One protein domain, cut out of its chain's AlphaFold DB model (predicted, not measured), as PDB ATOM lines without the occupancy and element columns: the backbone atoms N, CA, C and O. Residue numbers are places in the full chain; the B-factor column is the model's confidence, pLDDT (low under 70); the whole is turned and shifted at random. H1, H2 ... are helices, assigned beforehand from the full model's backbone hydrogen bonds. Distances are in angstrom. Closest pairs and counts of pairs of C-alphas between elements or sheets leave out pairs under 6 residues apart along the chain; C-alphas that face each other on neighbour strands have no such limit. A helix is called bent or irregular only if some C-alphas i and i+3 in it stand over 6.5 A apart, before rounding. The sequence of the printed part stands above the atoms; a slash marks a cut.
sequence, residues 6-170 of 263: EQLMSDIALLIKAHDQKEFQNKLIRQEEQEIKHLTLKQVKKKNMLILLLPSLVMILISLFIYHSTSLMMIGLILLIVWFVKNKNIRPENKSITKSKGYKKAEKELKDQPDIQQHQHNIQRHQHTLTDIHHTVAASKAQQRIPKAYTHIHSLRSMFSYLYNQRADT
ATOM      1  N   GLU A   6      72.618  21.092 181.211       87.62
ATOM      2  CA  GLU A   6      73.938  21.532 180.749       87.62
ATOM      3  C   GLU A   6      74.074  21.481 179.224       87.62
ATOM      4  O   GLU A   6      74.531  22.445 178.608       87.62
ATOM      5  N   GLN A   7      73.628  20.389 178.592       89.06
ATOM      6  CA  GLN A   7      73.634  20.271 177.135       89.06
ATOM      7  C   GLN A   7      72.724  21.324 176.497       89.06
ATOM      8  O   GLN A   7      73.106  21.955 175.515       89.06
ATOM      9  N   LEU A   8      71.541  21.549 177.070       90.06
ATOM     10  CA  LEU A   8      70.609  22.567 176.598       90.06
ATOM     11  C   LEU A   8      71.193  23.983 176.719       90.06
ATOM     12  O   LEU A   8      71.101  24.769 175.777       90.06
ATOM     13  N   MET A   9      71.824  24.305 177.848       90.06
ATOM     14  CA  MET A   9      72.498  25.590 178.049       90.06
ATOM     15  C   MET A   9      73.657  25.780 177.070       90.06
ATOM     16  O   MET A   9      73.790  26.859 176.497       90.06
ATOM     17  N   SER A  10      74.457  24.736 176.840       89.38
ATOM     18  CA  SER A  10      75.548  24.744 175.860       89.38
ATOM     19  C   SER A  10      75.030  24.990 174.440       89.38
ATOM     20  O   SER A  10      75.553  25.845 173.723       89.38
ATOM     21  N   ASP A  11      73.938  24.326 174.058       90.69
ATOM     22  CA  ASP A  11      73.298  24.505 172.755       90.69
ATOM     23  C   ASP A  11      72.773  25.927 172.563       90.69
ATOM     24  O   ASP A  11      73.029  26.555 171.534       90.69
ATOM     25  N   ILE A  12      72.067  26.465 173.559       92.25
ATOM     26  CA  ILE A  12      71.557  27.836 173.515       92.25
ATOM     27  C   ILE A  12      72.723  28.833 173.457       92.25
ATOM     28  O   ILE A  12      72.700  29.744 172.628       92.25
ATOM     29  N   ALA A  13      73.767  28.645 174.269       90.69
ATOM     30  CA  ALA A  13      74.950  29.503 174.269       90.69
ATOM     31  C   ALA A  13      75.675  29.489 172.916       90.69
ATOM     32  O   ALA A  13      76.059  30.547 172.410       90.69
ATOM     33  N   LEU A  14      75.818  28.314 172.294       92.12
ATOM     34  CA  LEU A  14      76.389  28.175 170.958       92.12
ATOM     35  C   LEU A  14      75.580  28.964 169.925       92.12
ATOM     36  O   LEU A  14      76.160  29.672 169.101       92.12
ATOM     37  N   LEU A  15      74.248  28.875 169.972       91.94
ATOM     38  CA  LEU A  15      73.372  29.596 169.048       91.94
ATOM     39  C   LEU A  15      73.412  31.115 169.263       91.94
ATOM     40  O   LEU A  15      73.458  31.850 168.276       91.94
ATOM     41  N   ILE A  16      73.455  31.584 170.515       92.00
ATOM     42  CA  ILE A  16      73.631  33.008 170.852       92.00
ATOM     43  C   ILE A  16      74.965  33.510 170.298       92.00
ATOM     44  O   ILE A  16      74.998  34.479 169.541       92.00
ATOM     45  N   LYS A  17      76.065  32.811 170.605       89.75
ATOM     46  CA  LYS A  17      77.406  33.181 170.140       89.75
ATOM     47  C   LYS A  17      77.485  33.202 168.616       89.75
ATOM     48  O   LYS A  17      78.034  34.138 168.045       89.75
ATOM     49  N   ALA A  18      76.903  32.205 167.953       91.38
ATOM     50  CA  ALA A  18      76.851  32.151 166.500       91.38
ATOM     51  C   ALA A  18      76.034  33.304 165.902       91.38
ATOM     52  O   ALA A  18      76.420  33.838 164.864       91.38
ATOM     53  N   HIS A  19      74.921  33.698 166.527       92.88
ATOM     54  CA  HIS A  19      74.135  34.852 166.091       92.88
ATOM     55  C   HIS A  19      74.949  36.149 166.195       92.88
ATOM     56  O   HIS A  19      75.087  36.862 165.202       92.88
ATOM     57  N   ASP A  20      75.549  36.409 167.358       89.94
ATOM     58  CA  ASP A  20      76.322  37.630 167.616       89.94
ATOM     59  C   ASP A  20      77.552  37.723 166.703       89.94
ATOM     60  O   ASP A  20      77.831  38.768 166.112       89.94
ATOM     61  N   GLN A  21      78.248  36.602 166.495       92.38
ATOM     62  CA  GLN A  21      79.357  36.541 165.548       92.38
ATOM     63  C   GLN A  21      78.893  36.776 164.109       92.38
ATOM     64  O   GLN A  21      79.547  37.525 163.387       92.38
ATOM     65  N   LYS A  22      77.766  36.197 163.673       95.06
ATOM     66  CA  LYS A  22      77.232  36.448 162.323       95.06
ATOM     67  C   LYS A  22      76.882  37.915 162.113       95.06
ATOM     68  O   LYS A  22      77.210  38.472 161.068       95.06
ATOM     69  N   GLU A  23      76.226  38.542 163.083       94.81
ATOM     70  CA  GLU A  23      75.876  39.960 163.016       94.81
ATOM     71  C   GLU A  23      77.130  40.839 162.928       94.81
ATOM     72  O   GLU A  23      77.221  41.711 162.060       94.81
ATOM     73  N   PHE A  24      78.139  40.543 163.750       95.38
ATOM     74  CA  PHE A  24      79.423  41.237 163.730       95.38
ATOM     75  C   PHE A  24      80.158  41.083 162.389       95.38
ATOM     76  O   PHE A  24      80.547  42.085 161.791       95.38
ATOM     77  N   GLN A  25      80.292  39.860 161.862       97.06
ATOM     78  CA  GLN A  25      80.947  39.619 160.568       97.06
ATOM     79  C   GLN A  25      80.193  40.300 159.414       97.06
ATOM     80  O   GLN A  25      80.810  40.918 158.552       97.06
ATOM     81  N   ASN A  26      78.855  40.268 159.420       97.06
ATOM     82  CA  ASN A  26      78.048  40.987 158.430       97.06
ATOM     83  C   ASN A  26      78.251  42.506 158.502       97.06
ATOM     84  O   ASN A  26      78.251  43.175 157.468       97.06
ATOM     85  N   LYS A  27      78.425  43.069 159.703       97.62
ATOM     86  CA  LYS A  27      78.750  44.491 159.876       97.62
ATOM     87  C   LYS A  27      80.115  44.825 159.271       97.62
ATOM     88  O   LYS A  27      80.206  45.822 158.559       97.62
ATOM     89  N   LEU A  28      81.127  43.985 159.501       97.31
ATOM     90  CA  LEU A  28      82.456  44.152 158.904       97.31
ATOM     91  C   LEU A  28      82.396  44.081 157.374       97.31
ATOM     92  O   LEU A  28      82.886  44.988 156.714       97.31
ATOM     93  N   ILE A  29      81.700  43.093 156.802       97.50
ATOM     94  CA  ILE A  29      81.513  42.990 155.343       97.50
ATOM     95  C   ILE A  29      80.887  44.267 154.774       97.50
ATOM     96  O   ILE A  29      81.399  44.826 153.809       97.50
ATOM     97  N   ARG A  30      79.812  44.774 155.392       96.88
ATOM     98  CA  ARG A  30      79.167  46.020 154.944       96.88
ATOM     99  C   ARG A  30      80.112  47.217 155.007       96.88
ATOM    100  O   ARG A  30      80.020  48.091 154.150       96.88
ATOM    101  N   GLN A  31      80.974  47.282 156.018       96.44
ATOM    102  CA  GLN A  31      81.963  48.348 156.150       96.44
ATOM    103  C   GLN A  31      82.994  48.276 155.015       96.44
ATOM    104  O   GLN A  31      83.214  49.273 154.334       96.44
ATOM    105  N   GLU A  32      83.544  47.093 154.744       96.44
ATOM    106  CA  GLU A  32      84.488  46.872 153.641       96.44
ATOM    107  C   GLU A  32      83.857  47.197 152.268       96.44
ATOM    108  O   GLU A  32      84.449  47.882 151.433       96.44
ATOM    109  N   GLU A  33      82.603  46.790 152.040       94.44
ATOM    110  CA  GLU A  33      81.845  47.133 150.827       94.44
ATOM    111  C   GLU A  33      81.612  48.649 150.684       94.44
ATOM    112  O   GLU A  33      81.640  49.194 149.574       94.44
ATOM    113  N   GLN A  34      81.373  49.347 151.798       93.50
ATOM    114  CA  GLN A  34      81.218  50.801 151.814       93.50
ATOM    115  C   GLN A  34      82.525  51.517 151.475       93.50
ATOM    116  O   GLN A  34      82.479  52.486 150.712       93.50
ATOM    117  N   GLU A  35      83.666  51.026 151.957       93.69
ATOM    118  CA  GLU A  35      84.980  51.578 151.618       93.69
ATOM    119  C   GLU A  35      85.294  51.406 150.128       93.69
ATOM    120  O   GLU A  35      85.595  52.387 149.440       93.69
ATOM    121  N   ILE A  36      85.086  50.207 149.569       93.69
ATOM    122  CA  ILE A  36      85.231  49.958 148.121       93.69
ATOM    123  C   ILE A  36      84.352  50.921 147.311       93.69
ATOM    124  O   ILE A  36      84.791  51.532 146.328       93.69
ATOM    125  N   LYS A  37      83.097  51.101 147.732       93.19
ATOM    126  CA  LYS A  37      82.158  52.024 147.086       93.19
ATOM    127  C   LYS A  37      82.627  53.475 147.182       93.19
ATOM    128  O   LYS A  37      82.520  54.217 146.203       93.19
ATOM    129  N   HIS A  38      83.136  53.893 148.336       91.88
ATOM    130  CA  HIS A  38      83.658  55.237 148.548       91.88
ATOM    131  C   HIS A  38      84.877  55.513 147.654       91.88
ATOM    132  O   HIS A  38      84.886  56.513 146.930       91.88
ATOM    133  N   LEU A  39      85.844  54.593 147.612       92.25
ATOM    134  CA  LEU A  39      87.014  54.662 146.731       92.25
ATOM    135  C   LEU A  39      86.606  54.720 145.251       92.25
ATOM    136  O   LEU A  39      87.098  55.562 144.493       92.25
ATOM    137  N   THR A  40      85.612  53.921 144.856       92.44
ATOM    138  CA  THR A  40      85.061  53.942 143.493       92.44
ATOM    139  C   THR A  40      84.434  55.288 143.145       92.44
ATOM    140  O   THR A  40      84.715  55.861 142.088       92.44
ATOM    141  N   LEU A  41      83.624  55.858 144.039       92.12
ATOM    142  CA  LEU A  41      83.032  57.180 143.830       92.12
ATOM    143  C   LEU A  41      84.092  58.283 143.781       92.12
ATOM    144  O   LEU A  41      83.971  59.197 142.962       92.12
ATOM    145  N   LYS A  42      85.141  58.196 144.605       91.50
ATOM    146  CA  LYS A  42      86.276  59.128 144.581       91.50
ATOM    147  C   LYS A  42      86.977  59.101 143.221       91.50
ATOM    148  O   LYS A  42      87.231  60.164 142.652       91.50
ATOM    149  N   GLN A  43      87.194  57.917 142.651       90.56
ATOM    150  CA  GLN A  43      87.765  57.763 141.309       90.56
ATOM    151  C   GLN A  43      86.847  58.342 140.221       90.56
ATOM    152  O   GLN A  43      87.313  59.054 139.327       90.56
ATOM    153  N   VAL A  44      85.531  58.111 140.310       90.44
ATOM    154  CA  VAL A  44      84.549  58.712 139.387       90.44
ATOM    155  C   VAL A  44      84.573  60.242 139.477       90.44
ATOM    156  O   VAL A  44      84.603  60.911 138.442       90.44
ATOM    157  N   LYS A  45      84.621  60.811 140.690       89.81
ATOM    158  CA  LYS A  45      84.746  62.264 140.896       89.81
ATOM    159  C   LYS A  45      86.043  62.809 140.309       89.81
ATOM    160  O   LYS A  45      85.994  63.795 139.579       89.81
ATOM    161  N   LYS A  46      87.178  62.143 140.556       89.56
ATOM    162  CA  LYS A  46      88.488  62.523 140.004       89.56
ATOM    163  C   LYS A  46      88.456  62.569 138.475       89.56
ATOM    164  O   LYS A  46      88.900  63.548 137.884       89.56
ATOM    165  N   LYS A  47      87.866  61.565 137.825       88.00
ATOM    166  CA  LYS A  47      87.712  61.553 136.360       88.00
ATOM    167  C   LYS A  47      86.788  62.655 135.854       88.00
ATOM    168  O   LYS A  47      87.114  63.318 134.876       88.00
ATOM    169  N   ASN A  48      85.657  62.879 136.521       87.56
ATOM    170  CA  ASN A  48      84.735  63.953 136.154       87.56
ATOM    171  C   ASN A  48      85.388  65.338 136.299       87.56
ATOM    172  O   ASN A  48      85.162  66.217 135.472       87.56
ATOM    173  N   MET A  49      86.233  65.519 137.318       87.38
ATOM    174  CA  MET A  49      87.048  66.719 137.503       87.38
ATOM    175  C   MET A  49      88.051  66.906 136.355       87.38
ATOM    176  O   MET A  49      88.107  67.987 135.778       87.38
ATOM    177  N   LEU A  50      88.783  65.855 135.974       88.94
ATOM    178  CA  LEU A  50      89.754  65.919 134.874       88.94
ATOM    179  C   LEU A  50      89.108  66.200 133.509       88.94
ATOM    180  O   LEU A  50      89.702  66.892 132.695       88.94
ATOM    181  N   ILE A  51      87.903  65.679 133.257       88.50
ATOM    182  CA  ILE A  51      87.239  65.790 131.947       88.50
ATOM    183  C   ILE A  51      86.423  67.082 131.803       88.50
ATOM    184  O   ILE A  51      86.265  67.569 130.690       88.50
ATOM    185  N   LEU A  52      85.876  67.632 132.891       89.12
ATOM    186  CA  LEU A  52      84.975  68.789 132.807       89.12
ATOM    187  C   LEU A  52      85.524  70.037 133.498       89.12
ATOM    188  O   LEU A  52      85.493  71.109 132.901       89.12
ATOM    189  N   LEU A  53      86.037  69.919 134.727       90.19
ATOM    190  CA  LEU A  53      86.491  71.086 135.493       90.19
ATOM    191  C   LEU A  53      87.801  71.648 134.944       90.19
ATOM    192  O   LEU A  53      87.898  72.850 134.722       90.19
ATOM    193  N   LEU A  54      88.794  70.793 134.700       89.81
ATOM    194  CA  LEU A  54      90.106  71.251 134.242       89.81
ATOM    195  C   LEU A  54      90.018  71.945 132.864       89.81
ATOM    196  O   LEU A  54      90.493  73.076 132.756       89.81
ATOM    197  N   PRO A  55      89.327  71.388 131.847       89.88
ATOM    198  CA  PRO A  55      89.144  72.074 130.566       89.88
ATOM    199  C   PRO A  55      88.301  73.347 130.678       89.88
ATOM    200  O   PRO A  55      88.609  74.335 130.020       89.88
ATOM    201  N   SER A  56      87.272  73.356 131.534       90.88
ATOM    202  CA  SER A  56      86.467  74.555 131.801       90.88
ATOM    203  C   SER A  56      87.329  75.714 132.314       90.88
ATOM    204  O   SER A  56      87.270  76.808 131.756       90.88
ATOM    205  N   LEU A  57      88.179  75.463 133.316       91.25
ATOM    206  CA  LEU A  57      89.079  76.476 133.877       91.25
ATOM    207  C   LEU A  57      90.094  76.980 132.847       91.25
ATOM    208  O   LEU A  57      90.320  78.183 132.755       91.25
ATOM    209  N   VAL A  58      90.669  76.076 132.046       91.56
ATOM    210  CA  VAL A  58      91.611  76.442 130.979       91.56
ATOM    211  C   VAL A  58      90.938  77.335 129.933       91.56
ATOM    212  O   VAL A  58      91.512  78.348 129.549       91.56
ATOM    213  N   MET A  59      89.708  77.023 129.516       88.81
ATOM    214  CA  MET A  59      88.966  77.834 128.539       88.81
ATOM    215  C   MET A  59      88.638  79.232 129.072       88.81
ATOM    216  O   MET A  59      88.782  80.214 128.344       88.81
ATOM    217  N   ILE A  60      88.253  79.336 130.348       88.69
ATOM    218  CA  ILE A  60      87.998  80.625 131.004       88.69
ATOM    219  C   ILE A  60      89.294  81.441 131.075       88.69
ATOM    220  O   ILE A  60      89.295  82.612 130.702       88.69
ATOM    221  N   LEU A  61      90.413  80.821 131.461       89.38
ATOM    222  CA  LEU A  61      91.716  81.490 131.499       89.38
ATOM    223  C   LEU A  61      92.142  81.982 130.109       89.38
ATOM    224  O   LEU A  61      92.497  83.146 129.964       89.38
ATOM    225  N   ILE A  62      92.043  81.144 129.072       88.12
ATOM    226  CA  ILE A  62      92.387  81.525 127.693       88.12
ATOM    227  C   ILE A  62      91.505  82.679 127.195       88.12
ATOM    228  O   ILE A  62      92.016  83.589 126.542       88.12
ATOM    229  N   SER A  63      90.209  82.696 127.536       86.75
ATOM    230  CA  SER A  63      89.305  83.783 127.126       86.75
ATOM    231  C   SER A  63      89.681  85.155 127.696       86.75
ATOM    232  O   SER A  63      89.353  86.172 127.086       86.75
ATOM    233  N   LEU A  64      90.399  85.191 128.827       84.69
ATOM    234  CA  LEU A  64      90.892  86.433 129.429       84.69
ATOM    235  C   LEU A  64      92.116  86.984 128.684       84.69
ATOM    236  O   LEU A  64      92.282  88.198 128.607       84.69
ATOM    237  N   PHE A  65      92.950  86.112 128.107       84.62
ATOM    238  CA  PHE A  65      94.156  86.508 127.366       84.62
ATOM    239  C   PHE A  65      93.880  86.821 125.890       84.62
ATOM    240  O   PHE A  65      94.452  87.761 125.339       84.62
ATOM    241  N   ILE A  66      92.998  86.060 125.237       77.81
ATOM    242  CA  ILE A  66      92.631  86.265 123.831       77.81
ATOM    243  C   ILE A  66      91.422  87.203 123.779       77.81
ATOM    244  O   ILE A  66      90.282  86.747 123.719       77.81
ATOM    245  N   TYR A  67      91.690  88.513 123.864       65.00
ATOM    246  CA  TYR A  67      90.769  89.620 123.559       65.00
ATOM    247  C   TYR A  67      89.286  89.324 123.871       65.00
ATOM    248  O   TYR A  67      88.469  89.208 122.963       65.00
ATOM    249  N   HIS A  68      88.946  89.155 125.156       64.69
ATOM    250  CA  HIS A  68      87.566  89.027 125.661       64.69
ATOM    251  C   HIS A  68      86.653  88.163 124.774       64.69
ATOM    252  O   HIS A  68      85.532  88.553 124.443       64.69
ATOM    253  N   SER A  69      87.136  86.988 124.358       81.06
ATOM    254  CA  SER A  69      86.347  86.073 123.536       81.06
ATOM    255  C   SER A  69      85.153  85.549 124.342       81.06
ATOM    256  O   SER A  69      85.240  84.559 125.077       81.06
ATOM    257  N   THR A  70      84.018  86.238 124.218       82.44
ATOM    258  CA  THR A  70      82.779  85.950 124.954       82.44
ATOM    259  C   THR A  70      82.279  84.533 124.686       82.44
ATOM    260  O   THR A  70      81.745  83.886 125.584       82.44
ATOM    261  N   SER A  71      82.519  84.000 123.487       85.06
ATOM    262  CA  SER A  71      82.171  82.627 123.117       85.06
ATOM    263  C   SER A  71      82.959  81.579 123.912       85.06
ATOM    264  O   SER A  71      82.357  80.641 124.439       85.06
ATOM    265  N   LEU A  72      84.277  81.747 124.074       84.94
ATOM    266  CA  LEU A  72      85.112  80.842 124.879       84.94
ATOM    267  C   LEU A  72      84.729  80.889 126.363       84.94
ATOM    268  O   LEU A  72      84.645  79.841 127.010       84.94
ATOM    269  N   MET A  73      84.418  82.083 126.879       86.69
ATOM    270  CA  MET A  73      83.948  82.262 128.254       86.69
ATOM    271  C   MET A  73      82.621  81.524 128.498       86.69
ATOM    272  O   MET A  73      82.481  80.814 129.496       86.69
ATOM    273  N   MET A  74      81.669  81.621 127.562       89.56
ATOM    274  CA  MET A  74      80.385  80.917 127.652       89.56
ATOM    275  C   MET A  74      80.551  79.395 127.599       89.56
ATOM    276  O   MET A  74      79.929  78.689 128.391       89.56
ATOM    277  N   ILE A  75      81.424  78.875 126.727       89.88
ATOM    278  CA  ILE A  75      81.731  77.434 126.670       89.88
ATOM    279  C   ILE A  75      82.332  76.958 127.999       89.88
ATOM    280  O   ILE A  75      81.906  75.937 128.547       89.88
ATOM    281  N   GLY A  76      83.283  77.718 128.551       89.62
ATOM    282  CA  GLY A  76      83.880  77.444 129.855       89.62
ATOM    283  C   GLY A  76      82.842  77.399 130.979       89.62
ATOM    284  O   GLY A  76      82.816  76.435 131.747       89.62
ATOM    285  N   LEU A  77      81.935  78.382 131.029       91.88
ATOM    286  CA  LEU A  77      80.825  78.445 131.989       91.88
ATOM    287  C   LEU A  77      79.858  77.263 131.854       91.88
ATOM    288  O   LEU A  77      79.491  76.662 132.864       91.88
ATOM    289  N   ILE A  78      79.481  76.877 130.631       91.94
ATOM    290  CA  ILE A  78      78.605  75.718 130.391       91.94
ATOM    291  C   ILE A  78      79.254  74.440 130.935       91.94
ATOM    292  O   ILE A  78      78.610  73.684 131.667       91.94
ATOM    293  N   LEU A  79      80.536  74.208 130.639       91.44
ATOM    294  CA  LEU A  79      81.265  73.048 131.162       91.44
ATOM    295  C   LEU A  79      81.349  73.063 132.696       91.44
ATOM    296  O   LEU A  79      81.209  72.009 133.320       91.44
ATOM    297  N   LEU A  80      81.507  74.244 133.305       91.88
ATOM    298  CA  LEU A  80      81.529  74.417 134.760       91.88
ATOM    299  C   LEU A  80      80.180  74.054 135.385       91.88
ATOM    300  O   LEU A  80      80.132  73.294 136.354       91.88
ATOM    301  N   ILE A  81      79.078  74.539 134.804       91.81
ATOM    302  CA  ILE A  81      77.712  74.225 135.245       91.81
ATOM    303  C   ILE A  81      77.456  72.718 135.129       91.81
ATOM    304  O   ILE A  81      76.986  72.091 136.082       91.81
ATOM    305  N   VAL A  82      77.822  72.103 133.999       90.44
ATOM    306  CA  VAL A  82      77.678  70.654 133.790       90.44
ATOM    307  C   VAL A  82      78.514  69.864 134.800       90.44
ATOM    308  O   VAL A  82      78.022  68.881 135.366       90.44
ATOM    309  N   TRP A  83      79.754  70.285 135.072       92.06
ATOM    310  CA  TRP A  83      80.585  69.683 136.115       92.06
ATOM    311  C   TRP A  83      79.927  69.795 137.489       92.06
ATOM    312  O   TRP A  83      79.838  68.787 138.191       92.06
ATOM    313  N   PHE A  84      79.433  70.979 137.854       90.75
ATOM    314  CA  PHE A  84      78.822  71.249 139.154       90.75
ATOM    315  C   PHE A  84      77.590  70.369 139.390       90.75
ATOM    316  O   PHE A  84      77.502  69.678 140.410       90.75
ATOM    317  N   VAL A  85      76.682  70.307 138.409       88.06
ATOM    318  CA  VAL A  85      75.481  69.459 138.463       88.06
ATOM    319  C   VAL A  85      75.864  67.982 138.580       88.06
ATOM    320  O   VAL A  85      75.350  67.273 139.450       88.06
ATOM    321  N   LYS A  86      76.809  67.501 137.760       85.12
ATOM    322  CA  LYS A  86      77.273  66.108 137.837       85.12
ATOM    323  C   LYS A  86      77.941  65.793 139.173       85.12
ATOM    324  O   LYS A  86      77.640  64.758 139.760       85.12
ATOM    325  N   ASN A  87      78.808  66.667 139.677       87.06
ATOM    326  CA  ASN A  87      79.551  66.445 140.916       87.06
ATOM    327  C   ASN A  87      78.628  66.406 142.144       87.06
ATOM    328  O   ASN A  87      78.787  65.535 143.002       87.06
ATOM    329  N   LYS A  88      77.607  67.277 142.191       84.31
ATOM    330  CA  LYS A  88      76.588  67.283 143.256       84.31
ATOM    331  C   LYS A  88      75.810  65.963 143.324       84.31
ATOM    332  O   LYS A  88      75.448  65.526 144.421       84.31
ATOM    333  N   ASN A  89      75.613  65.316 142.174       82.00
ATOM    334  CA  ASN A  89      74.845  64.081 142.035       82.00
ATOM    335  C   ASN A  89      75.651  62.795 142.315       82.00
ATOM    336  O   ASN A  89      75.035  61.745 142.508       82.00
ATOM    337  N   ILE A  90      76.991  62.848 142.379       82.81
ATOM    338  CA  ILE A  90      77.855  61.691 142.693       82.81
ATOM    339  C   ILE A  90      77.899  61.482 144.213       82.81
ATOM    340  O   ILE A  90      78.799  61.952 144.919       82.81
ATOM    341  N   ARG A  91      76.891  60.770 144.716       79.81
ATOM    342  CA  ARG A  91      76.720  60.404 146.128       79.81
ATOM    343  C   ARG A  91      76.456  58.903 146.264       79.81
ATOM    344  O   ARG A  91      75.851  58.327 145.357       79.81
ATOM    345  N   PRO A  92      76.849  58.267 147.382       74.12
ATOM    346  CA  PRO A  92      76.640  56.833 147.582       74.12
ATOM    347  C   PRO A  92      75.160  56.429 147.605       74.12
ATOM    348  O   PRO A  92      74.827  55.315 147.207       74.12
ATOM    349  N   GLU A  93      74.267  57.321 148.017       79.81
ATOM    350  CA  GLU A  93      72.817  57.089 148.066       79.81
ATOM    351  C   GLU A  93      72.158  57.094 146.678       79.81
ATOM    352  O   GLU A  93      71.085  56.522 146.480       79.81
ATOM    353  N   ASN A  94      72.809  57.698 145.679       81.62
ATOM    354  CA  ASN A  94      72.246  57.823 144.346       81.62
ATOM    355  C   ASN A  94      72.414  56.517 143.549       81.62
ATOM    356  O   ASN A  94      73.432  56.284 142.892       81.62
ATOM    357  N   LYS A  95      71.368  55.680 143.560       81.31
ATOM    358  CA  LYS A  95      71.328  54.386 142.851       81.31
ATOM    359  C   LYS A  95      71.572  54.500 141.342       81.31
ATOM    360  O   LYS A  95      72.012  53.531 140.728       81.31
ATOM    361  N   SER A  96      71.291  55.652 140.728       82.00
ATOM    362  CA  SER A  96      71.561  55.854 139.296       82.00
ATOM    363  C   SER A  96      73.066  55.907 138.997       82.00
ATOM    364  O   SER A  96      73.512  55.384 137.977       82.00
ATOM    365  N   ILE A  97      73.868  56.451 139.923       83.75
ATOM    366  CA  ILE A  97      75.322  56.562 139.778       83.75
ATOM    367  C   ILE A  97      75.989  55.205 139.949       83.75
ATOM    368  O   ILE A  97      76.792  54.831 139.098       83.75
ATOM    369  N   THR A  98      75.623  54.432 140.972       82.81
ATOM    370  CA  THR A  98      76.207  53.096 141.209       82.81
ATOM    371  C   THR A  98      75.866  52.092 140.104       82.81
ATOM    372  O   THR A  98      76.601  51.138 139.878       82.81
ATOM    373  N   LYS A  99      74.777  52.320 139.359       85.81
ATOM    374  CA  LYS A  99      74.408  51.523 138.177       85.81
ATOM    375  C   LYS A  99      74.986  52.057 136.864       85.81
ATOM    376  O   LYS A  99      74.885  51.380 135.839       85.81
ATOM    377  N   SER A 100      75.576  53.251 136.871       87.06
ATOM    378  CA  SER A 100      76.070  53.905 135.661       87.06
ATOM    379  C   SER A 100      77.253  53.155 135.035       87.06
ATOM    380  O   SER A 100      78.054  52.515 135.721       87.06
ATOM    381  N   LYS A 101      77.411  53.285 133.711       88.88
ATOM    382  CA  LYS A 101      78.571  52.737 132.983       88.88
ATOM    383  C   LYS A 101      79.900  53.287 133.523       88.88
ATOM    384  O   LYS A 101      80.874  52.546 133.606       88.88
ATOM    385  N   GLY A 102      79.927  54.566 133.915       85.56
ATOM    386  CA  GLY A 102      81.117  55.221 134.464       85.56
ATOM    387  C   GLY A 102      81.563  54.626 135.800       85.56
ATOM    388  O   GLY A 102      82.754  54.388 135.985       85.56
ATOM    389  N   TYR A 103      80.613  54.317 136.685       89.81
ATOM    390  CA  TYR A 103      80.894  53.649 137.956       89.81
ATOM    391  C   TYR A 103      81.435  52.234 137.744       89.81
ATOM    392  O   TYR A 103      82.517  51.931 138.229       89.81
ATOM    393  N   LYS A 104      80.761  51.403 136.938       90.88
ATOM    394  CA  LYS A 104      81.220  50.029 136.646       90.88
ATOM    395  C   LYS A 104      82.603  49.991 135.996       90.88
ATOM    396  O   LYS A 104      83.377  49.068 136.221       90.88
ATOM    397  N   LYS A 105      82.916  50.983 135.155       91.00
ATOM    398  CA  LYS A 105      84.254  51.121 134.569       91.00
ATOM    399  C   LYS A 105      85.292  51.459 135.642       91.00
ATOM    400  O   LYS A 105      86.335  50.824 135.669       91.00
ATOM    401  N   ALA A 106      84.998  52.418 136.523       89.94
ATOM    402  CA  ALA A 106      85.884  52.764 137.633       89.94
ATOM    403  C   ALA A 106      86.094  51.581 138.589       89.94
ATOM    404  O   ALA A 106      87.224  51.295 138.945       89.94
ATOM    405  N   GLU A 107      85.036  50.849 138.931       91.38
ATOM    406  CA  GLU A 107      85.100  49.647 139.767       91.38
ATOM    407  C   GLU A 107      86.028  48.576 139.172       91.38
ATOM    408  O   GLU A 107      86.876  48.035 139.874       91.38
ATOM    409  N   LYS A 108      85.930  48.312 137.860       90.56
ATOM    410  CA  LYS A 108      86.821  47.364 137.171       90.56
ATOM    411  C   LYS A 108      88.281  47.802 137.184       90.56
ATOM    412  O   LYS A 108      89.145  46.975 137.421       90.56
ATOM    413  N   GLU A 109      88.552  49.077 136.925       89.75
ATOM    414  CA  GLU A 109      89.921  49.614 136.934       89.75
ATOM    415  C   GLU A 109      90.544  49.614 138.333       89.75
ATOM    416  O   GLU A 109      91.755  49.498 138.478       89.75
ATOM    417  N   LEU A 110      89.715  49.776 139.363       90.75
ATOM    418  CA  LEU A 110      90.148  49.778 140.752       90.75
ATOM    419  C   LEU A 110      90.327  48.368 141.318       90.75
ATOM    420  O   LEU A 110      90.984  48.222 142.340       90.75
ATOM    421  N   LYS A 111      89.770  47.338 140.669       89.31
ATOM    422  CA  LYS A 111      89.802  45.954 141.159       89.31
ATOM    423  C   LYS A 111      91.221  45.451 141.434       89.31
ATOM    424  O   LYS A 111      91.412  44.694 142.379       89.31
ATOM    425  N   ASP A 112      92.187  45.895 140.638       88.62
ATOM    426  CA  ASP A 112      93.582  45.466 140.746       88.62
ATOM    427  C   ASP A 112      94.424  46.377 141.655       88.62
ATOM    428  O   ASP A 112      95.623  46.157 141.812       88.62
ATOM    429  N   GLN A 113      93.828  47.409 142.264       91.44
ATOM    430  CA  GLN A 113      94.545  48.250 143.219       91.44
ATOM    431  C   GLN A 113      94.756  47.516 144.550       91.44
ATOM    432  O   GLN A 113      93.804  46.903 145.040       91.44
ATOM    433  N   PRO A 114      95.944  47.640 145.179       92.06
ATOM    434  CA  PRO A 114      96.255  46.975 146.445       92.06
ATOM    435  C   PRO A 114      95.200  47.211 147.533       92.06
ATOM    436  O   PRO A 114      94.737  46.257 148.151       92.06
ATOM    437  N   ASP A 115      94.749  48.458 147.696       89.69
ATOM    438  CA  ASP A 115      93.744  48.831 148.699       89.69
ATOM    439  C   ASP A 115      92.422  48.073 148.480       89.69
ATOM    440  O   ASP A 115      91.844  47.498 149.399       89.69
ATOM    441  N   ILE A 116      91.948  48.012 147.233       93.12
ATOM    442  CA  ILE A 116      90.691  47.339 146.883       93.12
ATOM    443  C   ILE A 116      90.828  45.824 147.001       93.12
ATOM    444  O   ILE A 116      89.900  45.169 147.477       93.12
ATOM    445  N   GLN A 117      91.972  45.265 146.607       94.31
ATOM    446  CA  GLN A 117      92.268  43.845 146.787       94.31
ATOM    447  C   GLN A 117      92.294  43.464 148.268       94.31
ATOM    448  O   GLN A 117      91.750  42.424 148.634       94.31
ATOM    449  N   GLN A 118      92.853  44.316 149.129       95.62
ATOM    450  CA  GLN A 118      92.846  44.114 150.575       95.62
ATOM    451  C   GLN A 118      91.415  44.097 151.128       95.62
ATOM    452  O   GLN A 118      91.045  43.151 151.824       95.62
ATOM    453  N   HIS A 119      90.581  45.077 150.769       95.94
ATOM    454  CA  HIS A 119      89.171  45.098 151.179       95.94
ATOM    455  C   HIS A 119      88.403  43.863 150.666       95.94
ATOM    456  O   HIS A 119      87.635  43.244 151.402       95.94
ATOM    457  N   GLN A 120      88.644  43.436 149.421       95.12
ATOM    458  CA  GLN A 120      88.049  42.214 148.863       95.12
ATOM    459  C   GLN A 120      88.508  40.951 149.597       95.12
ATOM    460  O   GLN A 120      87.692  40.069 149.870       95.12
ATOM    461  N   HIS A 121      89.792  40.862 149.943       96.69
ATOM    462  CA  HIS A 121      90.335  39.758 150.726       96.69
ATOM    463  C   HIS A 121      89.717  39.708 152.129       96.69
ATOM    464  O   HIS A 121      89.318  38.637 152.586       96.69
ATOM    465  N   ASN A 122      89.549  40.859 152.786       96.88
ATOM    466  CA  ASN A 122      88.865  40.945 154.076       96.88
ATOM    467  C   ASN A 122      87.417  40.451 153.972       96.88
ATOM    468  O   ASN A 122      86.999  39.615 154.772       96.88
ATOM    469  N   ILE A 123      86.670  40.883 152.949       96.94
ATOM    470  CA  ILE A 123      85.303  40.397 152.695       96.94
ATOM    471  C   ILE A 123      85.285  38.872 152.554       96.94
ATOM    472  O   ILE A 123      84.483  38.211 153.215       96.94
ATOM    473  N   GLN A 124      86.186  38.299 151.751       97.38
ATOM    474  CA  GLN A 124      86.290  36.846 151.580       97.38
ATOM    475  C   GLN A 124      86.608  36.137 152.902       97.38
ATOM    476  O   GLN A 124      85.985  35.126 153.227       97.38
ATOM    477  N   ARG A 125      87.521  36.683 153.711       97.62
ATOM    478  CA  ARG A 125      87.856  36.152 155.039       97.62
ATOM    479  C   ARG A 125      86.650  36.161 155.985       97.62
ATOM    480  O   ARG A 125      86.402  35.176 156.687       97.62
ATOM    481  N   HIS A 126      85.876  37.244 155.994       97.12
ATOM    482  CA  HIS A 126      84.651  37.345 156.792       97.12
ATOM    483  C   HIS A 126      83.572  36.367 156.302       97.12
ATOM    484  O   HIS A 126      82.912  35.720 157.116       97.12
ATOM    485  N   GLN A 127      83.435  36.182 154.986       97.38
ATOM    486  CA  GLN A 127      82.532  35.192 154.388       97.38
ATOM    487  C   GLN A 127      82.934  33.749 154.728       97.38
ATOM    488  O   GLN A 127      82.069  32.929 155.046       97.38
ATOM    489  N   HIS A 128      84.233  33.443 154.729       97.19
ATOM    490  CA  HIS A 128      84.738  32.146 155.179       97.19
ATOM    491  C   HIS A 128      84.381  31.911 156.649       97.19
ATOM    492  O   HIS A 128      83.792  30.892 156.991       97.19
ATOM    493  N   THR A 129      84.608  32.912 157.503       94.81
ATOM    494  CA  THR A 129      84.247  32.841 158.928       94.81
ATOM    495  C   THR A 129      82.745  32.592 159.127       94.81
ATOM    496  O   THR A 129      82.348  31.790 159.971       94.81
ATOM    497  N   LEU A 130      81.877  33.240 158.339       96.62
ATOM    498  CA  LEU A 130      80.429  32.990 158.368       96.62
ATOM    499  C   LEU A 130      80.076  31.547 157.986       96.62
ATOM    500  O   LEU A 130      79.179  30.951 158.592       96.62
ATOM    501  N   THR A 131      80.785  30.999 157.001       96.25
ATOM    502  CA  THR A 131      80.641  29.611 156.548       96.25
ATOM    503  C   THR A 131      81.073  28.637 157.644       96.25
ATOM    504  O   THR A 131      80.316  27.726 157.980       96.25
ATOM    505  N   ASP A 132      82.203  28.893 158.305       93.50
ATOM    506  CA  ASP A 132      82.692  28.088 159.431       93.50
ATOM    507  C   ASP A 132      81.707  28.086 160.608       93.50
ATOM    508  O   ASP A 132      81.399  27.034 161.176       93.50
ATOM    509  N   ILE A 133      81.146  29.253 160.952       92.44
ATOM    510  CA  ILE A 133      80.108  29.362 161.987       92.44
ATOM    511  C   ILE A 133      78.882  28.532 161.591       92.44
ATOM    512  O   ILE A 133      78.306  27.836 162.430       92.44
ATOM    513  N   HIS A 134      78.458  28.593 160.324       92.62
ATOM    514  CA  HIS A 134      77.328  27.804 159.842       92.62
ATOM    515  C   HIS A 134      77.595  26.298 159.964       92.62
ATOM    516  O   HIS A 134      76.758  25.588 160.524       92.62
ATOM    517  N   HIS A 135      78.767  25.827 159.533       92.50
ATOM    518  CA  HIS A 135      79.165  24.426 159.675       92.50
ATOM    519  C   HIS A 135      79.247  23.987 161.139       92.50
ATOM    520  O   HIS A 135      78.723  22.929 161.479       92.50
ATOM    521  N   THR A 136      79.812  24.814 162.022       88.31
ATOM    522  CA  THR A 136      79.912  24.522 163.462       88.31
ATOM    523  C   THR A 136      78.528  24.354 164.094       88.31
ATOM    524  O   THR A 136      78.264  23.379 164.803       88.31
ATOM    525  N   VAL A 137      77.600  25.271 163.799       90.62
ATOM    526  CA  VAL A 137      76.220  25.187 164.294       90.62
ATOM    527  C   VAL A 137      75.501  23.965 163.720       90.62
ATOM    528  O   VAL A 137      74.834  23.251 164.470       90.62
ATOM    529  N   ALA A 138      75.657  23.680 162.427       89.81
ATOM    530  CA  ALA A 138      75.041  22.519 161.789       89.81
ATOM    531  C   ALA A 138      75.560  21.195 162.379       89.81
ATOM    532  O   ALA A 138      74.761  20.322 162.723       89.81
ATOM    533  N   ALA A 139      76.877  21.077 162.577       88.25
ATOM    534  CA  ALA A 139      77.522  19.898 163.152       88.25
ATOM    535  C   ALA A 139      77.065  19.624 164.593       88.25
ATOM    536  O   ALA A 139      76.835  18.473 164.961       88.25
ATOM    537  N   SER A 140      76.849  20.676 165.393       86.62
ATOM    538  CA  SER A 140      76.360  20.537 166.773       86.62
ATOM    539  C   SER A 140      74.940  19.960 166.876       86.62
ATOM    540  O   SER A 140      74.543  19.452 167.930       86.62
ATOM    541  N   LYS A 141      74.141  20.069 165.803       88.25
ATOM    542  CA  LYS A 141      72.692  19.805 165.786       88.25
ATOM    543  C   LYS A 141      71.891  20.613 166.827       88.25
ATOM    544  O   LYS A 141      70.729  20.292 167.066       88.25
ATOM    545  N   ALA A 142      72.453  21.678 167.410       85.56
ATOM    546  CA  ALA A 142      71.774  22.519 168.403       85.56
ATOM    547  C   ALA A 142      70.443  23.083 167.868       85.56
ATOM    548  O   ALA A 142      69.425  23.055 168.556       85.56
ATOM    549  N   GLN A 143      70.407  23.487 166.591       86.94
ATOM    550  CA  GLN A 143      69.187  23.975 165.928       86.94
ATOM    551  C   GLN A 143      68.087  22.916 165.759       86.94
ATOM    552  O   GLN A 143      66.938  23.279 165.542       86.94
ATOM    553  N   GLN A 144      68.414  21.621 165.811       89.50
ATOM    554  CA  GLN A 144      67.421  20.547 165.689       89.50
ATOM    555  C   GLN A 144      66.736  20.248 167.027       89.50
ATOM    556  O   GLN A 144      65.638  19.702 167.041       89.50
ATOM    557  N   ARG A 145      67.387  20.592 168.144       89.50
ATOM    558  CA  ARG A 145      66.896  20.317 169.501       89.50
ATOM    559  C   ARG A 145      66.011  21.433 170.058       89.50
ATOM    560  O   ARG A 145      65.250  21.192 170.987       89.50
ATOM    561  N   ILE A 146      66.075  22.629 169.475       90.69
ATOM    562  CA  ILE A 146      65.257  23.784 169.860       90.69
ATOM    563  C   ILE A 146      64.244  24.069 168.744       90.69
ATOM    564  O   ILE A 146      64.647  24.171 167.582       90.69
ATOM    565  N   PRO A 147      62.942  24.231 169.044       92.94
ATOM    566  CA  PRO A 147      61.961  24.558 168.018       92.94
ATOM    567  C   PRO A 147      62.299  25.879 167.319       92.94
ATOM    568  O   PRO A 147      62.618  26.874 167.968       92.94
ATOM    569  N   LYS A 148      62.161  25.908 165.988       91.69
ATOM    570  CA  LYS A 148      62.518  27.063 165.139       91.69
ATOM    571  C   LYS A 148      61.865  28.384 165.574       91.69
ATOM    572  O   LYS A 148      62.467  29.439 165.408       91.69
ATOM    573  N   ALA A 149      60.663  28.338 166.151       93.00
ATOM    574  CA  ALA A 149      59.976  29.528 166.662       93.00
ATOM    575  C   ALA A 149      60.760  30.250 167.778       93.00
ATOM    576  O   ALA A 149      60.648  31.463 167.917       93.00
ATOM    577  N   TYR A 150      61.606  29.527 168.522       93.75
ATOM    578  CA  TYR A 150      62.379  30.045 169.657       93.75
ATOM    579  C   TYR A 150      63.873  30.202 169.359       93.75
ATOM    580  O   TYR A 150      64.658  30.470 170.264       93.75
ATOM    581  N   THR A 151      64.295  30.058 168.098       91.56
ATOM    582  CA  THR A 151      65.703  30.263 167.708       91.56
ATOM    583  C   THR A 151      66.062  31.732 167.473       91.56
ATOM    584  O   THR A 151      67.178  32.035 167.057       91.56
ATOM    585  N   HIS A 152      65.129  32.656 167.711       92.56
ATOM    586  CA  HIS A 152      65.408  34.087 167.672       92.56
ATOM    587  C   HIS A 152      66.299  34.500 168.855       92.56
ATOM    588  O   HIS A 152      66.136  33.997 169.967       92.56
ATOM    589  N   ILE A 153      67.217  35.449 168.638       93.69
ATOM    590  CA  ILE A 153      68.237  35.839 169.630       93.69
ATOM    591  C   ILE A 153      67.644  36.260 170.978       93.69
ATOM    592  O   ILE A 153      68.179  35.906 172.027       93.69
ATOM    593  N   HIS A 154      66.516  36.974 170.961       92.62
ATOM    594  CA  HIS A 154      65.838  37.403 172.183       92.62
ATOM    595  C   HIS A 154      65.332  36.203 172.996       92.62
ATOM    596  O   HIS A 154      65.648  36.087 174.176       92.62
ATOM    597  N   SER A 155      64.638  35.265 172.343       94.38
ATOM    598  CA  SER A 155      64.134  34.039 172.968       94.38
ATOM    599  C   SER A 155      65.273  33.190 173.529       94.38
ATOM    600  O   SER A 155      65.203  32.748 174.670       94.38
ATOM    601  N   LEU A 156      66.355  33.014 172.761       94.25
ATOM    602  CA  LEU A 156      67.535  32.270 173.202       94.25
ATOM    603  C   LEU A 156      68.171  32.892 174.453       94.25
ATOM    604  O   LEU A 156      68.460  32.171 175.402       94.25
ATOM    605  N   ARG A 157      68.353  34.219 174.487       95.81
ATOM    606  CA  ARG A 157      68.922  34.922 175.652       95.81
ATOM    607  C   ARG A 157      68.033  34.799 176.889       95.81
ATOM    608  O   ARG A 157      68.554  34.511 177.966       95.81
ATOM    609  N   SER A 158      66.719  34.959 176.742       95.50
ATOM    610  CA  SER A 158      65.778  34.784 177.853       95.50
ATOM    611  C   SER A 158      65.794  33.349 178.378       95.50
ATOM    612  O   SER A 158      65.999  33.135 179.569       95.50
ATOM    613  N   MET A 159      65.698  32.353 177.490       95.56
ATOM    614  CA  MET A 159      65.752  30.939 177.874       95.56
ATOM    615  C   MET A 159      67.086  30.558 178.527       95.56
ATOM    616  O   MET A 159      67.084  29.840 179.524       95.56
ATOM    617  N   PHE A 160      68.219  31.068 178.025       95.38
ATOM    618  CA  PHE A 160      69.521  30.885 178.673       95.38
ATOM    619  C   PHE A 160      69.515  31.449 180.095       95.38
ATOM    620  O   PHE A 160      69.948  30.771 181.019       95.38
ATOM    621  N   SER A 161      68.988  32.664 180.273       94.69
ATOM    622  CA  SER A 161      68.878  33.313 181.581       94.69
ATOM    623  C   SER A 161      68.017  32.500 182.550       94.69
ATOM    624  O   SER A 161      68.407  32.321 183.701       94.69
ATOM    625  N   TYR A 162      66.884  31.946 182.105       96.25
ATOM    626  CA  TYR A 162      66.041  31.114 182.970       96.25
ATOM    627  C   TYR A 162      66.750  29.833 183.412       96.25
ATOM    628  O   TYR A 162      66.676  29.473 184.585       96.25
ATOM    629  N   LEU A 163      67.465  29.171 182.500       92.94
ATOM    630  CA  LEU A 163      68.228  27.962 182.817       92.94
ATOM    631  C   LEU A 163      69.411  28.272 183.746       92.94
ATOM    632  O   LEU A 163      69.609  27.580 184.745       92.94
ATOM    633  N   TYR A 164      70.161  29.336 183.447       92.75
ATOM    634  CA  TYR A 164      71.317  29.783 184.228       92.75
ATOM    635  C   TYR A 164      70.926  30.182 185.656       92.75
ATOM    636  O   TYR A 164      71.559  29.752 186.614       92.75
ATOM    637  N   ASN A 165      69.830  30.928 185.805       93.81
ATOM    638  CA  ASN A 165      69.310  31.374 187.099       93.81
ATOM    639  C   ASN A 165      68.429  30.327 187.799       93.81
ATOM    640  O   ASN A 165      67.737  30.663 188.755       93.81
ATOM    641  N   GLN A 166      68.411  29.080 187.316       92.06
ATOM    642  CA  GLN A 166      67.634  27.974 187.894       92.06
ATOM    643  C   GLN A 166      66.117  28.228 187.982       92.06
ATOM    644  O   GLN A 166      65.416  27.577 188.746       92.06
ATOM    645  N   ARG A 167      65.586  29.153 187.174       92.44
ATOM    646  CA  ARG A 167      64.135  29.366 187.027       92.44
ATOM    647  C   ARG A 167      63.486  28.298 186.146       92.44
ATOM    648  O   ARG A 167      62.277  28.115 186.210       92.44
ATOM    649  N   ALA A 168      64.284  27.631 185.316       94.06
ATOM    650  CA  ALA A 168      63.895  26.483 184.513       94.06
ATOM    651  C   ALA A 168      64.972  25.396 184.591       94.06
ATOM    652  O   ALA A 168      66.170  25.698 184.635       94.06
ATOM    653  N   ASP A 169      64.542  24.141 184.516       91.56
ATOM    654  CA  ASP A 169      65.422  22.975 184.420       91.56
ATOM    655  C   ASP A 169      65.303  22.274 183.066       91.56
ATOM    656  O   ASP A 169      66.235  21.600 182.622       91.56
ATOM    657  N   THR A 170      64.191  22.492 182.361       94.38
ATOM    658  CA  THR A 170      63.932  21.912 181.040       94.38
ATOM    659  C   THR A 170      63.675  22.969 179.965       94.38
ATOM    660  O   THR A 170      63.281  24.103 180.238       94.38
TER     661      THR A 170
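This is residues 6 to 170 of the 263 residues of an uncharacterized protein of Staphylococcus hominis (UniProt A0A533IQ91). One very long helix, H1, slightly bent but nearly straight, makes the axis of a rod, and shorter helices fold back along it. At one end H1b and H2 form a helical hairpin; farther along, H4 crosses H1a, H5 runs back beside it, and H6 and H7 pack on it near residue 6. The printed part has 165 residues, with seven named helices in the order H1 to H7 and no named strand, and its class is all helix. It is extended, with a radius of gyration of the C-alphas of 27.4 A and spans of 94 by 30 by 21 A.

H1, residues 6 to 65, was assigned as one helix by its hydrogen bonds, but it is bent: C-alphas 51 and 54 are 6.6 A apart. Its arm H1a, residues 6 to 51, is 67.2 A long and begins with C-alpha 6 at (73.938, 21.532, 180.749). The arm H1b, residues 54 to 65, is 17.2 A long and ends with C-alpha 65 at (94.156, 86.508, 127.366). H2 covers residues 70 to 89, 28.9 A, and H5 residues 114 to 140, 38.8 A. H3 is residues 95 to 98, H4 residues 101 to 110, and H6 residues 142 to 145. H7, residues 153 to 164, ends with C-alpha 164 at (71.317, 29.783, 184.228).

H1, taken whole, is the hub, touching five other helices; its arms stand at a shallow tilt of 25 degrees. H1a and H5 touch and run opposite ways at a shallow tilt of 18 degrees, with the C-alphas of Ile 29 and Ile 123 closest at 5.3 A. H4 touches H1a with residues 40 to 44 of H1a alone, Thr 40 and Glu 107 having the closest C-alphas at 5.7 A; at 71 degrees they are only just about perpendicular. H3 is near H1a. Residues 11 to 15 of H1a alone touch H6, the closest C-alphas being those of Asp 11 and Ala 142, 5.0 A apart. H7 touches residues 9 to 19 of H1a alone, opposite ways at a shallow tilt of 31 degrees; the C-alphas of Ile 12 and Leu 156 are closest, at 6.0 A. In the hairpin of H1b and H2 the closest C-alphas are those of Ser 56 and Gly 76, at 4.3 A. H5 and H7 are apart. Every O i to N i+4 pair is within hydrogen-bond range in H1a, H2, H4, H5 and H7, and 7 of 8 are in H1b; H3 and H6 are too short for such a pair.

The C-alphas farthest apart, those of Tyr 67 and Asp 169, are 93.7 A apart. The printed part has no cut and no long link. Its mean pLDDT is 90.5, and residues 67 to 68 are under 70.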